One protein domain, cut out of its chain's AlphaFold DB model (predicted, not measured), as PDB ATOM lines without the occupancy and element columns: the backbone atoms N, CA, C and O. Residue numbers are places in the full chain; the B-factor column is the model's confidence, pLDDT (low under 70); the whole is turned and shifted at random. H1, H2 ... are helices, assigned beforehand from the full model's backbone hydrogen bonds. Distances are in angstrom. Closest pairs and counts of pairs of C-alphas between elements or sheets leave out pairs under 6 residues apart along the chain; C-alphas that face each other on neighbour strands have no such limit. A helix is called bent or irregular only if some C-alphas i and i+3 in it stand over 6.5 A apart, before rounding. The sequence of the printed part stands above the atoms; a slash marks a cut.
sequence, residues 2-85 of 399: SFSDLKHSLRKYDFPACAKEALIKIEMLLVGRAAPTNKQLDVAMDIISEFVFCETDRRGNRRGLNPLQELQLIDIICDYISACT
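Overview. This is residues 2 to 85 of the 399 residues of the protein "uncharacterized protein C7orf26" of Bicyclus anynana (UniProt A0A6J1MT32). The core is a hairpin of two helices, H2 and H3, side by side and running opposite ways, with the short H1 loosely beside both. H4, the longest helix, slants past the first half of H2 on the side away from H1, and the loop of residues 31 to 36 sticks out beyond the hairpin. The printed part has 84 residues with four named helices, H1 to H4 along the chain, and no named strand; the class is all helix. The whole is compact, with a radius of gyration of the C-alphas of 12.9 A and spans of 38 by 33 by 19 A.

Arrangement. Start at H1, residues 3 to 10, which only just touches H2, residues 17 to 30, with 3 pairs of C-alphas within 8 A. Their closest C-alphas are those of Leu 10 and Cys 18, 5.8 A apart; H2 touches H1 with residues 18 to 22 alone. These two form a helical hairpin, opposite ways at a shallow tilt of 34 degrees, only just short of steep. H1 also only just touches H3, residues 38 to 52, with 3 such pairs, the closest Phe 3 and Val 43 at 7.2 A; they run the same way at a shallow tilt of 26 degrees. H2 and H3 are a second helical hairpin, touching with 19 pairs, the closest C-alphas those of Ala 19 and Val 52 at 4.6 A; they run opposite ways at a shallow tilt of 11 degrees. Helix packing is mostly aligned, three of the four touching pairs being at a shallow tilt. Go on to H4, residues 67 to 83: its residues 73 to 80 alone touch H2, at residues 19 to 23, with the C-alphas of Lys 20 and Ile 76 closest at 6.4 A. H2 and H4 run the same way at a steep tilt of 45 degrees. H2 is the hub, touching the three other helices. H3 and H4 are close but not clearly touching, and H1 and H4 are apart. In H1, H3 and H4 every O i to N i+4 pair is within hydrogen-bond range, and in H2 9 of 10 are.

Along the chain. Find C-alpha 3 at (115.357, 204.490, 116.525); from there H1 runs 10.9 A to C-alpha 10. H2 begins at C-alpha 17, at (131.532, 197.196, 124.608), and runs 20.4 A to C-alpha 30. H3 covers 19.8 A from C-alpha 38 to C-alpha 52; it is neither bent nor irregular, but only just, with C-alphas 49 and 52 6.1 A apart. H4 covers 24.4 A and ends at C-alpha 83, at (126.377, 199.181, 140.019).

Size, cuts and confidence. Look to Arg 33 and Pro 67 for the two C-alphas farthest apart, at 37.8 A. The printed part has no cut. The links from H1 to H2 and from H2 to H3 are short, and the link from H3 to H4, residues 53 to 66, is long. Mean pLDDT of the printed part is 89.1, and residues 58 to 60 are under 70.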
ATOM      1  N   SER A   2     115.886 209.342 116.966       74.38
ATOM      2  CA  SER A   2     115.157 208.327 116.195       74.38
ATOM      3  C   SER A   2     115.723 206.930 116.492       74.38
ATOM      4  O   SER A   2     116.886 206.794 116.878       74.38
ATOM      5  N   PHE A   3     114.917 205.880 116.329       76.62
ATOM      6  CA  PHE A   3     115.357 204.490 116.525       76.62
ATOM      7  C   PHE A   3     116.584 204.131 115.669       76.62
ATOM      8  O   PHE A   3     117.509 203.459 116.130       76.62
ATOM      9  N   SER A   4     116.624 204.641 114.437       78.19
ATOM     10  CA  SER A   4     117.759 204.500 113.524       78.19
ATOM     11  C   SER A   4     119.039 205.130 114.071       78.19
ATOM     12  O   SER A   4     120.100 204.515 113.959       78.19
ATOM     13  N   ASP A   5     118.950 206.297 114.714       83.94
ATOM     14  CA  ASP A   5     120.117 206.971 115.301       83.94
ATOM     15  C   ASP A   5     120.688 206.166 116.470       83.94
ATOM     16  O   ASP A   5     121.904 206.058 116.628       83.94
ATOM     17  N   LEU A   6     119.807 205.552 117.265       86.25
ATOM     18  CA  LEU A   6     120.196 204.744 118.415       86.25
ATOM     19  C   LEU A   6     120.956 203.485 117.981       86.25
ATOM     20  O   LEU A   6     122.062 203.235 118.464       86.25
ATOM     21  N   LYS A   7     120.422 202.741 117.001       86.31
ATOM     22  CA  LYS A   7     121.122 201.588 116.415       86.31
ATOM     23  C   LYS A   7     122.424 202.002 115.734       86.31
ATOM     24  O   LYS A   7     123.426 201.303 115.854       86.31
ATOM     25  N   HIS A   8     122.440 203.136 115.032       87.25
ATOM     26  CA  HIS A   8     123.660 203.637 114.402       87.25
ATOM     27  C   HIS A   8     124.741 203.988 115.434       87.25
ATOM     28  O   HIS A   8     125.909 203.690 115.204       87.25
ATOM     29  N   SER A   9     124.363 204.550 116.586       91.00
ATOM     30  CA  SER A   9     125.295 204.816 117.684       91.00
ATOM     31  C   SER A   9     125.864 203.535 118.295       91.00
ATOM     32  O   SER A   9     127.060 203.487 118.561       91.00
ATOM     33  N   LEU A  10     125.037 202.509 118.519       90.75
ATOM     34  CA  LEU A  10     125.483 201.246 119.124       90.75
ATOM     35  C   LEU A  10     126.399 200.444 118.191       90.75
ATOM     36  O   LEU A  10     127.362 199.841 118.648       90.75
ATOM     37  N   ARG A  11     126.170 200.519 116.873       89.44
ATOM     38  CA  ARG A  11     127.010 199.876 115.842       89.44
ATOM     39  C   ARG A  11     128.427 200.441 115.725       89.44
ATOM     40  O   ARG A  11     129.211 199.907 114.950       89.44
ATOM     41  N   LYS A  12     128.752 201.522 116.439       91.69
ATOM     42  CA  LYS A  12     130.123 202.054 116.514       91.69
ATOM     43  C   LYS A  12     131.022 201.230 117.435       91.69
ATOM     44  O   LYS A  12     132.233 201.410 117.398       91.69
ATOM     45  N   TYR A  13     130.429 200.375 118.263       91.31
ATOM     46  CA  TYR A  13     131.133 199.545 119.224       91.31
ATOM     47  C   TYR A  13     131.087 198.084 118.792       91.31
ATOM     48  O   TYR A  13     130.054 197.600 118.324       91.31
ATOM     49  N   ASP A  14     132.185 197.377 119.028       89.81
ATOM     50  CA  ASP A  14     132.229 195.924 118.933       89.81
ATOM     51  C   ASP A  14     131.838 195.279 120.269       89.81
ATOM     52  O   ASP A  14     131.884 195.900 121.338       89.81
ATOM     53  N   PHE A  15     131.446 194.009 120.218       91.25
ATOM     54  CA  PHE A  15     131.221 193.218 121.426       91.25
ATOM     55  C   PHE A  15     132.561 193.004 122.155       91.25
ATOM     56  O   PHE A  15     133.535 192.643 121.490       91.25
ATOM     57  N   PRO A  16     132.655 193.177 123.490       94.00
ATOM     58  CA  PRO A  16     131.566 193.332 124.470       94.00
ATOM     59  C   PRO A  16     131.103 194.774 124.755       94.00
ATOM     60  O   PRO A  16     130.071 194.972 125.398       94.00
ATOM     61  N   ALA A  17     131.827 195.795 124.289       95.06
ATOM     62  CA  ALA A  17     131.532 197.196 124.608       95.06
ATOM     63  C   ALA A  17     130.133 197.635 124.139       95.06
ATOM     64  O   ALA A  17     129.449 198.376 124.846       95.06
ATOM     65  N   CYS A  18     129.670 197.128 122.991       94.06
ATOM     66  CA  CYS A  18     128.327 197.423 122.488       94.06
ATOM     67  C   CYS A  18     127.210 196.947 123.427       94.06
ATOM     68  O   CYS A  18     126.215 197.656 123.574       94.06
ATOM     69  N   ALA A  19     127.379 195.804 124.102       95.50
ATOM     70  CA  ALA A  19     126.398 195.271 125.042       95.50
ATOM     71  C   ALA A  19     126.311 196.146 126.301       95.50
ATOM     72  O   ALA A  19     125.215 196.459 126.763       95.50
ATOM     73  N   LYS A  20     127.460 196.613 126.808       95.75
ATOM     74  CA  LYS A  20     127.520 197.539 127.947       95.75
ATOM     75  C   LYS A  20     126.799 198.855 127.644       95.75
ATOM     76  O   LYS A  20     125.955 199.291 128.423       95.75
ATOM     77  N   GLU A  21     127.081 199.456 126.491       95.69
ATOM     78  CA  GLU A  21     126.397 200.677 126.051       95.69
ATOM     79  C   GLU A  21     124.905 200.440 125.782       95.69
ATOM     80  O   GLU A  21     124.070 201.290 126.098       95.69
ATOM     81  N   ALA A  22     124.543 199.271 125.244       95.75
ATOM     82  CA  ALA A  22     123.152 198.905 125.010       95.75
ATOM     83  C   ALA A  22     122.337 198.888 126.310       95.75
ATOM     84  O   ALA A  22     121.239 199.441 126.314       95.75
ATOM     85  N   LEU A  23     122.870 198.347 127.415       96.06
ATOM     86  CA  LEU A  23     122.186 198.353 128.719       96.06
ATOM     87  C   LEU A  23     121.854 199.774 129.191       96.06
ATOM     88  O   LEU A  23     120.716 200.041 129.575       96.06
ATOM     89  N   ILE A  24     122.797 200.710 129.055       94.50
ATOM     90  CA  ILE A  24     122.588 202.125 129.405       94.50
ATOM     91  C   ILE A  24     121.480 202.738 128.537       94.50
ATOM     92  O   ILE A  24     120.622 203.474 129.024       94.50
ATOM     93  N   LYS A  25     121.460 202.434 127.233       93.69
ATOM     94  CA  LYS A  25     120.408 202.935 126.333       93.69
ATOM     95  C   LYS A  25     119.039 202.329 126.631       93.69
ATOM     96  O   LYS A  25     118.049 203.051 126.555       93.69
ATOM     97  N   ILE A  26     118.974 201.044 126.977       94.12
ATOM     98  CA  ILE A  26     117.732 200.374 127.384       94.12
ATOM     99  C   ILE A  26     117.189 201.021 128.661       94.12
ATOM    100  O   ILE A  26     116.000 201.321 128.732       94.12
ATOM    101  N   GLU A  27     118.052 201.325 129.630       93.94
ATOM    102  CA  GLU A  27     117.668 202.059 130.837       93.94
ATOM    103  C   GLU A  27     117.031 203.405 130.518       93.94
ATOM    104  O   GLU A  27     115.912 203.666 130.951       93.94
ATOM    105  N   MET A  28     117.673 204.219 129.680       91.62
ATOM    106  CA  MET A  28     117.121 205.515 129.269       91.62
ATOM    107  C   MET A  28     115.760 205.407 128.560       91.62
ATOM    108  O   MET A  28     114.991 206.367 128.561       91.62
ATOM    109  N   LEU A  29     115.477 204.276 127.908       91.06
ATOM    110  CA  LEU A  29     114.217 204.042 127.200       91.06
ATOM    111  C   LEU A  29     113.096 203.576 128.125       91.06
ATOM    112  O   LEU A  29     111.949 203.979 127.924       91.06
ATOM    113  N   LEU A  30     113.418 202.699 129.076       90.62
ATOM    114  CA  LEU A  30     112.434 201.986 129.890       90.62
ATOM    115  C   LEU A  30     112.210 202.616 131.263       90.62
ATOM    116  O   LEU A  30     111.139 202.449 131.845       90.62
ATOM    117  N   VAL A  31     113.201 203.339 131.781       88.19
ATOM    118  CA  VAL A  31     113.169 203.906 133.126       88.19
ATOM    119  C   VAL A  31     112.840 205.392 133.049       88.19
ATOM    120  O   VAL A  31     113.582 206.203 132.501       88.19
ATOM    121  N   GLY A  32     111.703 205.764 133.631       82.31
ATOM    122  CA  GLY A  32     111.225 207.139 133.672       82.31
ATOM    123  C   GLY A  32     110.063 207.319 134.645       82.31
ATOM    124  O   GLY A  32     109.633 206.379 135.309       82.31
ATOM    125  N   ARG A  33     109.542 208.550 134.738       75.19
ATOM    126  CA  ARG A  33     108.407 208.872 135.629       75.19
ATOM    127  C   ARG A  33     107.095 208.209 135.201       75.19
ATOM    128  O   ARG A  33     106.242 207.970 136.045       75.19
ATOM    129  N   ALA A  34     106.931 207.950 133.906       83.62
ATOM    130  CA  ALA A  34     105.771 207.268 133.346       83.62
ATOM    131  C   ALA A  34     106.127 205.826 132.968       83.62
ATOM    132  O   ALA A  34     107.302 205.498 132.793       83.62
ATOM    133  N   ALA A  35     105.108 204.977 132.832       85.25
ATOM    134  CA  ALA A  35     105.279 203.647 132.263       85.25
ATOM    135  C   ALA A  35     105.780 203.747 130.806       85.25
ATOM    136  O   ALA A  35     105.331 204.640 130.075       85.25
ATOM    137  N   PRO A  36     106.698 202.865 130.376       86.94
ATOM    138  CA  PRO A  36     107.173 202.854 129.001       86.94
ATOM    139  C   PRO A  36     106.031 202.507 128.041       86.94
ATOM    140  O   PRO A  36     105.199 201.642 128.306       86.94
ATOM    141  N   THR A  37     105.993 203.190 126.902       88.88
ATOM    142  CA  THR A  37     105.037 202.895 125.828       88.88
ATOM    143  C   THR A  37     105.393 201.585 125.121       88.88
ATOM    144  O   THR A  37     106.565 201.215 125.061       88.88
ATOM    145  N   ASN A  38     104.416 200.929 124.484       87.81
ATOM    146  CA  ASN A  38     104.663 199.709 123.694       87.81
ATOM    147  C   ASN A  38     105.778 199.899 122.653       87.81
ATOM    148  O   ASN A  38     106.658 199.062 122.536       87.81
ATOM    149  N   LYS A  39     105.830 201.065 121.993       89.69
ATOM    150  CA  LYS A  39     106.907 201.389 121.043       89.69
ATOM    151  C   LYS A  39     108.293 201.406 121.695       89.69
ATOM    152  O   LYS A  39     109.263 201.015 121.061       89.69
ATOM    153  N   GLN A  40     108.412 201.891 122.934       90.44
ATOM    154  CA  GLN A  40     109.686 201.880 123.665       90.44
ATOM    155  C   GLN A  40     110.080 200.461 124.077       90.44
ATOM    156  O   GLN A  40     111.262 200.132 124.006       90.44
ATOM    157  N   LEU A  41     109.105 199.632 124.460       89.44
ATOM    158  CA  LEU A  41     109.323 198.218 124.764       89.44
ATOM    159  C   LEU A  41     109.804 197.455 123.523       89.44
ATOM    160  O   LEU A  41     110.829 196.788 123.599       89.44
ATOM    161  N   ASP A  42     109.151 197.635 122.373       90.31
ATOM    162  CA  ASP A  42     109.545 197.004 121.104       90.31
ATOM    163  C   ASP A  42     110.976 197.401 120.706       90.31
ATOM    164  O   ASP A  42     111.817 196.559 120.392       90.31
ATOM    165  N   VAL A  43     111.293 198.696 120.805       91.94
ATOM    166  CA  VAL A  43     112.641 199.213 120.532       91.94
ATOM    167  C   VAL A  43     113.678 198.625 121.490       91.94
ATOM    168  O   VAL A  43     114.775 198.268 121.058       91.94
ATOM    169  N   ALA A  44     113.364 198.521 122.782       92.38
ATOM    170  CA  ALA A  44     114.260 197.912 123.756       92.38
ATOM    171  C   ALA A  44     114.490 196.426 123.449       92.38
ATOM    172  O   ALA A  44     115.635 195.980 123.456       92.38
ATOM    173  N   MET A  45     113.439 195.681 123.100       90.38
ATOM    174  CA  MET A  45     113.535 194.271 122.714       90.38
ATOM    175  C   MET A  45     114.397 194.062 121.464       90.38
ATOM    176  O   MET A  45     115.210 193.132 121.426       90.38
ATOM    177  N   ASP A  46     114.300 194.958 120.482       90.00
ATOM    178  CA  ASP A  46     115.160 194.949 119.296       90.00
ATOM    179  C   ASP A  46     116.631 195.202 119.642       90.00
ATOM    180  O   ASP A  46     117.524 194.566 119.078       90.00
ATOM    181  N   ILE A  47     116.906 196.119 120.575       93.06
ATOM    182  CA  ILE A  47     118.272 196.405 121.040       93.06
ATOM    183  C   ILE A  47     118.838 195.215 121.815       93.06
ATOM    184  O   ILE A  47     119.984 194.830 121.594       93.06
ATOM    185  N   ILE A  48     118.036 194.616 122.697       92.75
ATOM    186  CA  ILE A  48     118.408 193.431 123.473       92.75
ATOM    187  C   ILE A  48     118.770 192.277 122.532       92.75
ATOM    188  O   ILE A  48     119.804 191.627 122.705       92.75
ATOM    189  N   SER A  49     117.952 192.052 121.507       90.25
ATOM    190  CA  SER A  49     118.157 190.966 120.549       90.25
ATOM    191  C   SER A  49     119.386 191.195 119.660       90.25
ATOM    192  O   SER A  49     120.157 190.262 119.456       90.25
ATOM    193  N   GLU A  50     119.619 192.417 119.167       90.50
ATOM    194  CA  GLU A  50     120.740 192.723 118.254       90.50
ATOM    195  C   GLU A  50     122.079 192.918 118.996       90.50
ATOM    196  O   GLU A  50     123.101 192.365 118.587       90.50
ATOM    197  N   PHE A  51     122.100 193.670 120.102       93.00
ATOM    198  CA  PHE A  51     123.345 194.152 120.724       93.00
ATOM    199  C   PHE A  51     123.699 193.496 122.058       93.00
ATOM    200  O   PHE A  51     124.875 193.480 122.413       93.00
ATOM    201  N   VAL A  52     122.722 192.965 122.802       93.75
ATOM    202  CA  VAL A  52     122.998 192.297 124.087       93.75
ATOM    203  C   VAL A  52     123.231 190.806 123.863       93.75
ATOM    204  O   VAL A  52     124.299 190.296 124.181       93.75
ATOM    205  N   PHE A  53     122.262 190.108 123.265       91.75
ATOM    206  CA  PHE A  53     122.346 188.661 123.027       91.75
ATOM    207  C   PHE A  53     122.832 188.276 121.622       91.75
ATOM    208  O   PHE A  53     123.048 187.092 121.359       91.75
ATOM    209  N   CYS A  54     122.993 189.249 120.718       89.19
ATOM    210  CA  CYS A  54     123.417 189.042 119.328       89.19
ATOM    211  C   CYS A  54     122.635 187.928 118.601       89.19
ATOM    212  O   CYS A  54     123.203 187.148 117.831       89.19
ATOM    213  N   GLU A  55     121.329 187.837 118.861       85.19
ATOM    214  CA  GLU A  55     120.415 186.868 118.252       85.19
ATOM    215  C   GLU A  55     120.144 187.195 116.782       85.19
ATOM    216  O   GLU A  55     119.912 186.285 115.985       85.19
ATOM    217  N   THR A  56     120.210 188.477 116.417       81.25
ATOM    218  CA  THR A  56     120.017 188.985 115.058       81.25
ATOM    219  C   THR A  56     121.181 189.881 114.645       81.25
ATOM    220  O   THR A  56     121.627 190.742 115.396       81.25
ATOM    221  N   ASP A  57     121.694 189.675 113.432       74.56
ATOM    222  CA  ASP A  57     122.664 190.575 112.804       74.56
ATOM    223  C   ASP A  57     121.944 191.688 112.015       74.56
ATOM    224  O   ASP A  57     120.747 191.608 111.734       74.56
ATOM    225  N   ARG A  58     122.683 192.701 111.557       69.75
ATOM    226  CA  ARG A  58     122.210 193.840 110.752       69.75
ATOM    227  C   ARG A  58     121.422 193.434 109.497       69.75
ATOM    228  O   ARG A  58     120.636 194.232 108.994       69.75
ATOM    229  N   ARG A  59     121.654 192.220 108.982       68.44
ATOM    230  CA  ARG A  59     120.970 191.632 107.814       68.44
ATOM    231  C   ARG A  59     119.765 190.750 108.179       68.44
ATOM    232  O   ARG A  59     119.188 190.138 107.292       68.44
ATOM    233  N   GLY A  60     119.414 190.645 109.462       67.81
ATOM    234  CA  GLY A  60     118.363 189.752 109.961       67.81
ATOM    235  C   GLY A  60     118.794 188.288 110.103       67.81
ATOM    236  O   GLY A  60     117.976 187.436 110.438       67.81
ATOM    237  N   ASN A  61     120.074 187.980 109.875       74.44
ATOM    238  CA  ASN A  61     120.595 186.626 110.041       74.44
ATOM    239  C   ASN A  61     120.661 186.261 111.522       74.44
ATOM    240  O   ASN A  61     121.149 187.048 112.337       74.44
ATOM    241  N   ARG A  62     120.212 185.049 111.863       75.88
ATOM    242  CA  ARG A  62     120.304 184.543 113.231       75.88
ATOM    243  C   ARG A  62     121.752 184.204 113.558       75.88
ATOM    244  O   ARG A  62     122.323 183.288 112.969       75.88
ATOM    245  N   ARG A  63     122.326 184.927 114.515       76.88
ATOM    246  CA  ARG A  63     123.636 184.628 115.102       76.88
ATOM    247  C   ARG A  63     123.443 184.318 116.589       76.88
ATOM    248  O   ARG A  63     122.323 184.273 117.102       76.88
ATOM    249  N   GLY A  64     124.509 183.933 117.262       81.31
ATOM    250  CA  GLY A  64     124.528 183.770 118.705       81.31
ATOM    251  C   GLY A  64     125.921 184.060 119.223       81.31
ATOM    252  O   GLY A  64     126.887 184.054 118.453       81.31
ATOM    253  N   LEU A  65     126.002 184.313 120.521       88.38
ATOM    254  CA  LEU A  65     127.265 184.472 121.223       88.38
ATOM    255  C   LEU A  65     128.025 183.142 121.234       88.38
ATOM    256  O   LEU A  65     127.430 182.067 121.332       88.38
ATOM    257  N   ASN A  66     129.347 183.216 121.120       90.69
ATOM    258  CA  ASN A  66     130.207 182.074 121.418       90.69
ATOM    259  C   ASN A  66     130.387 181.923 122.950       90.69
ATOM    260  O   ASN A  66     130.069 182.855 123.688       90.69
ATOM    261  N   PRO A  67     130.922 180.797 123.459       91.62
ATOM    262  CA  PRO A  67     131.036 180.575 124.905       91.62
ATOM    263  C   PRO A  67     131.843 181.643 125.660       91.62
ATOM    264  O   PRO A  67     131.494 181.995 126.782       91.62
ATOM    265  N   LEU A  68     132.898 182.196 125.050       92.94
ATOM    266  CA  LEU A  68     133.680 183.276 125.662       92.94
ATOM    267  C   LEU A  68     132.852 184.563 125.764       92.94
ATOM    268  O   LEU A  68     132.868 185.233 126.792       92.94
ATOM    269  N   GLN A  69     132.100 184.887 124.715       93.75
ATOM    270  CA  GLN A  69     131.209 186.041 124.687       93.75
ATOM    271  C   GLN A  69     130.029 185.883 125.651       93.75
ATOM    272  O   GLN A  69     129.624 186.864 126.262       93.75
ATOM    273  N   GLU A  70     129.499 184.666 125.830       93.25
ATOM    274  CA  GLU A  70     128.492 184.375 126.861       93.25
ATOM    275  C   GLU A  70     129.035 184.733 128.256       93.25
ATOM    276  O   GLU A  70     128.358 185.429 129.009       93.25
ATOM    277  N   LEU A  71     130.271 184.334 128.577       93.56
ATOM    278  CA  LEU A  71     130.913 184.673 129.854       93.56
ATOM    279  C   LEU A  71     131.165 186.179 130.003       93.56
ATOM    280  O   LEU A  71     130.870 186.741 131.054       93.56
ATOM    281  N   GLN A  72     131.648 186.848 128.951       95.62
ATOM    282  CA  GLN A  72     131.824 188.306 128.956       95.62
ATOM    283  C   GLN A  72     130.496 189.042 129.163       95.62
ATOM    284  O   GLN A  72     130.446 190.028 129.890       95.62
ATOM    285  N   LEU A  73     129.409 188.568 128.547       96.06
ATOM    286  CA  LEU A  73     128.086 189.152 128.744       96.06
ATOM    287  C   LEU A  73     127.610 188.979 130.191       96.06
ATOM    288  O   LEU A  73     127.049 189.912 130.760       96.06
ATOM    289  N   ILE A  74     127.819 187.801 130.779       95.56
ATOM    290  CA  ILE A  74     127.452 187.525 132.174       95.56
ATOM    291  C   ILE A  74     128.171 188.487 133.120       95.56
ATOM    292  O   ILE A  74     127.524 189.052 133.999       95.56
ATOM    293  N   ASP A  75     129.465 188.715 132.898       95.25
ATOM    294  CA  ASP A  75     130.271 189.667 133.666       95.25
ATOM    295  C   ASP A  75     129.714 191.097 133.549       95.25
ATOM    296  O   ASP A  75     129.403 191.732 134.554       95.25
ATOM    297  N   ILE A  76     129.420 191.553 132.323       96.75
ATOM    298  CA  ILE A  76     128.806 192.870 132.074       96.75
ATOM    299  C   ILE A  76     127.455 193.019 132.779       96.75
ATOM    300  O   ILE A  76     127.182 194.068 133.360       96.75
ATOM    301  N   ILE A  77     126.587 192.005 132.702       96.44
ATOM    302  CA  ILE A  77     125.270 192.042 133.350       96.44
ATOM    303  C   ILE A  77     125.443 192.081 134.872       96.44
ATOM    304  O   ILE A  77     124.756 192.855 135.539       96.44
ATOM    305  N   CYS A  78     126.357 191.278 135.422       95.81
ATOM    306  CA  CYS A  78     126.646 191.241 136.853       95.81
ATOM    307  C   CYS A  78     127.140 192.604 137.358       95.81
ATOM    308  O   CYS A  78     126.575 193.140 138.318       95.81
ATOM    309  N   ASP A  79     128.119 193.195 136.674       95.69
ATOM    310  CA  ASP A  79     128.668 194.516 136.984       95.69
ATOM    311  C   ASP A  79     127.604 195.606 136.888       95.69
ATOM    312  O   ASP A  79     127.463 196.429 137.794       95.69
ATOM    313  N   TYR A  80     126.815 195.596 135.812       96.38
ATOM    314  CA  TYR A  80     125.768 196.586 135.594       96.38
ATOM    315  C   TYR A  80     124.708 196.539 136.703       96.38
ATOM    316  O   TYR A  80     124.434 197.555 137.340       96.38
ATOM    317  N   ILE A  81     124.156 195.355 136.999       96.00
ATOM    318  CA  ILE A  81     123.132 195.190 138.043       96.00
ATOM    319  C   ILE A  81     123.688 195.530 139.431       96.00
ATOM    320  O   ILE A  81     122.973 196.108 140.253       96.00
ATOM    321  N   SER A  82     124.954 195.203 139.692       94.44
ATOM    322  CA  SER A  82     125.613 195.519 140.963       94.44
ATOM    323  C   SER A  82     125.899 197.017 141.122       94.44
ATOM    324  O   SER A  82     125.849 197.522 142.242       94.44
ATOM    325  N   ALA A  83     126.148 197.737 140.024       94.00
ATOM    326  CA  ALA A  83     126.377 199.181 140.019       94.00
ATOM    327  C   ALA A  83     125.083 200.010 140.135       94.00
ATOM    328  O   ALA A  83     125.119 201.147 140.613       94.00
ATOM    329  N   CYS A  84     123.934 199.471 139.716       90.94
ATOM    330  CA  CYS A  84     122.651 200.152 139.869       90.94
ATOM    331  C   CYS A  84     122.309 200.368 141.356       90.94
ATOM    332  O   CYS A  84     122.380 199.452 142.171       90.94
ATOM    333  N   THR A  85     121.849 201.564 141.720       88.25
ATOM    334  CA  THR A  85     121.412 201.873 143.099       88.25
ATOM    335  C   THR A  85     119.897 201.786 143.281       88.25
ATOM    336  O   THR A  85     119.424 201.538 144.386       88.25
TER     337      THR A  85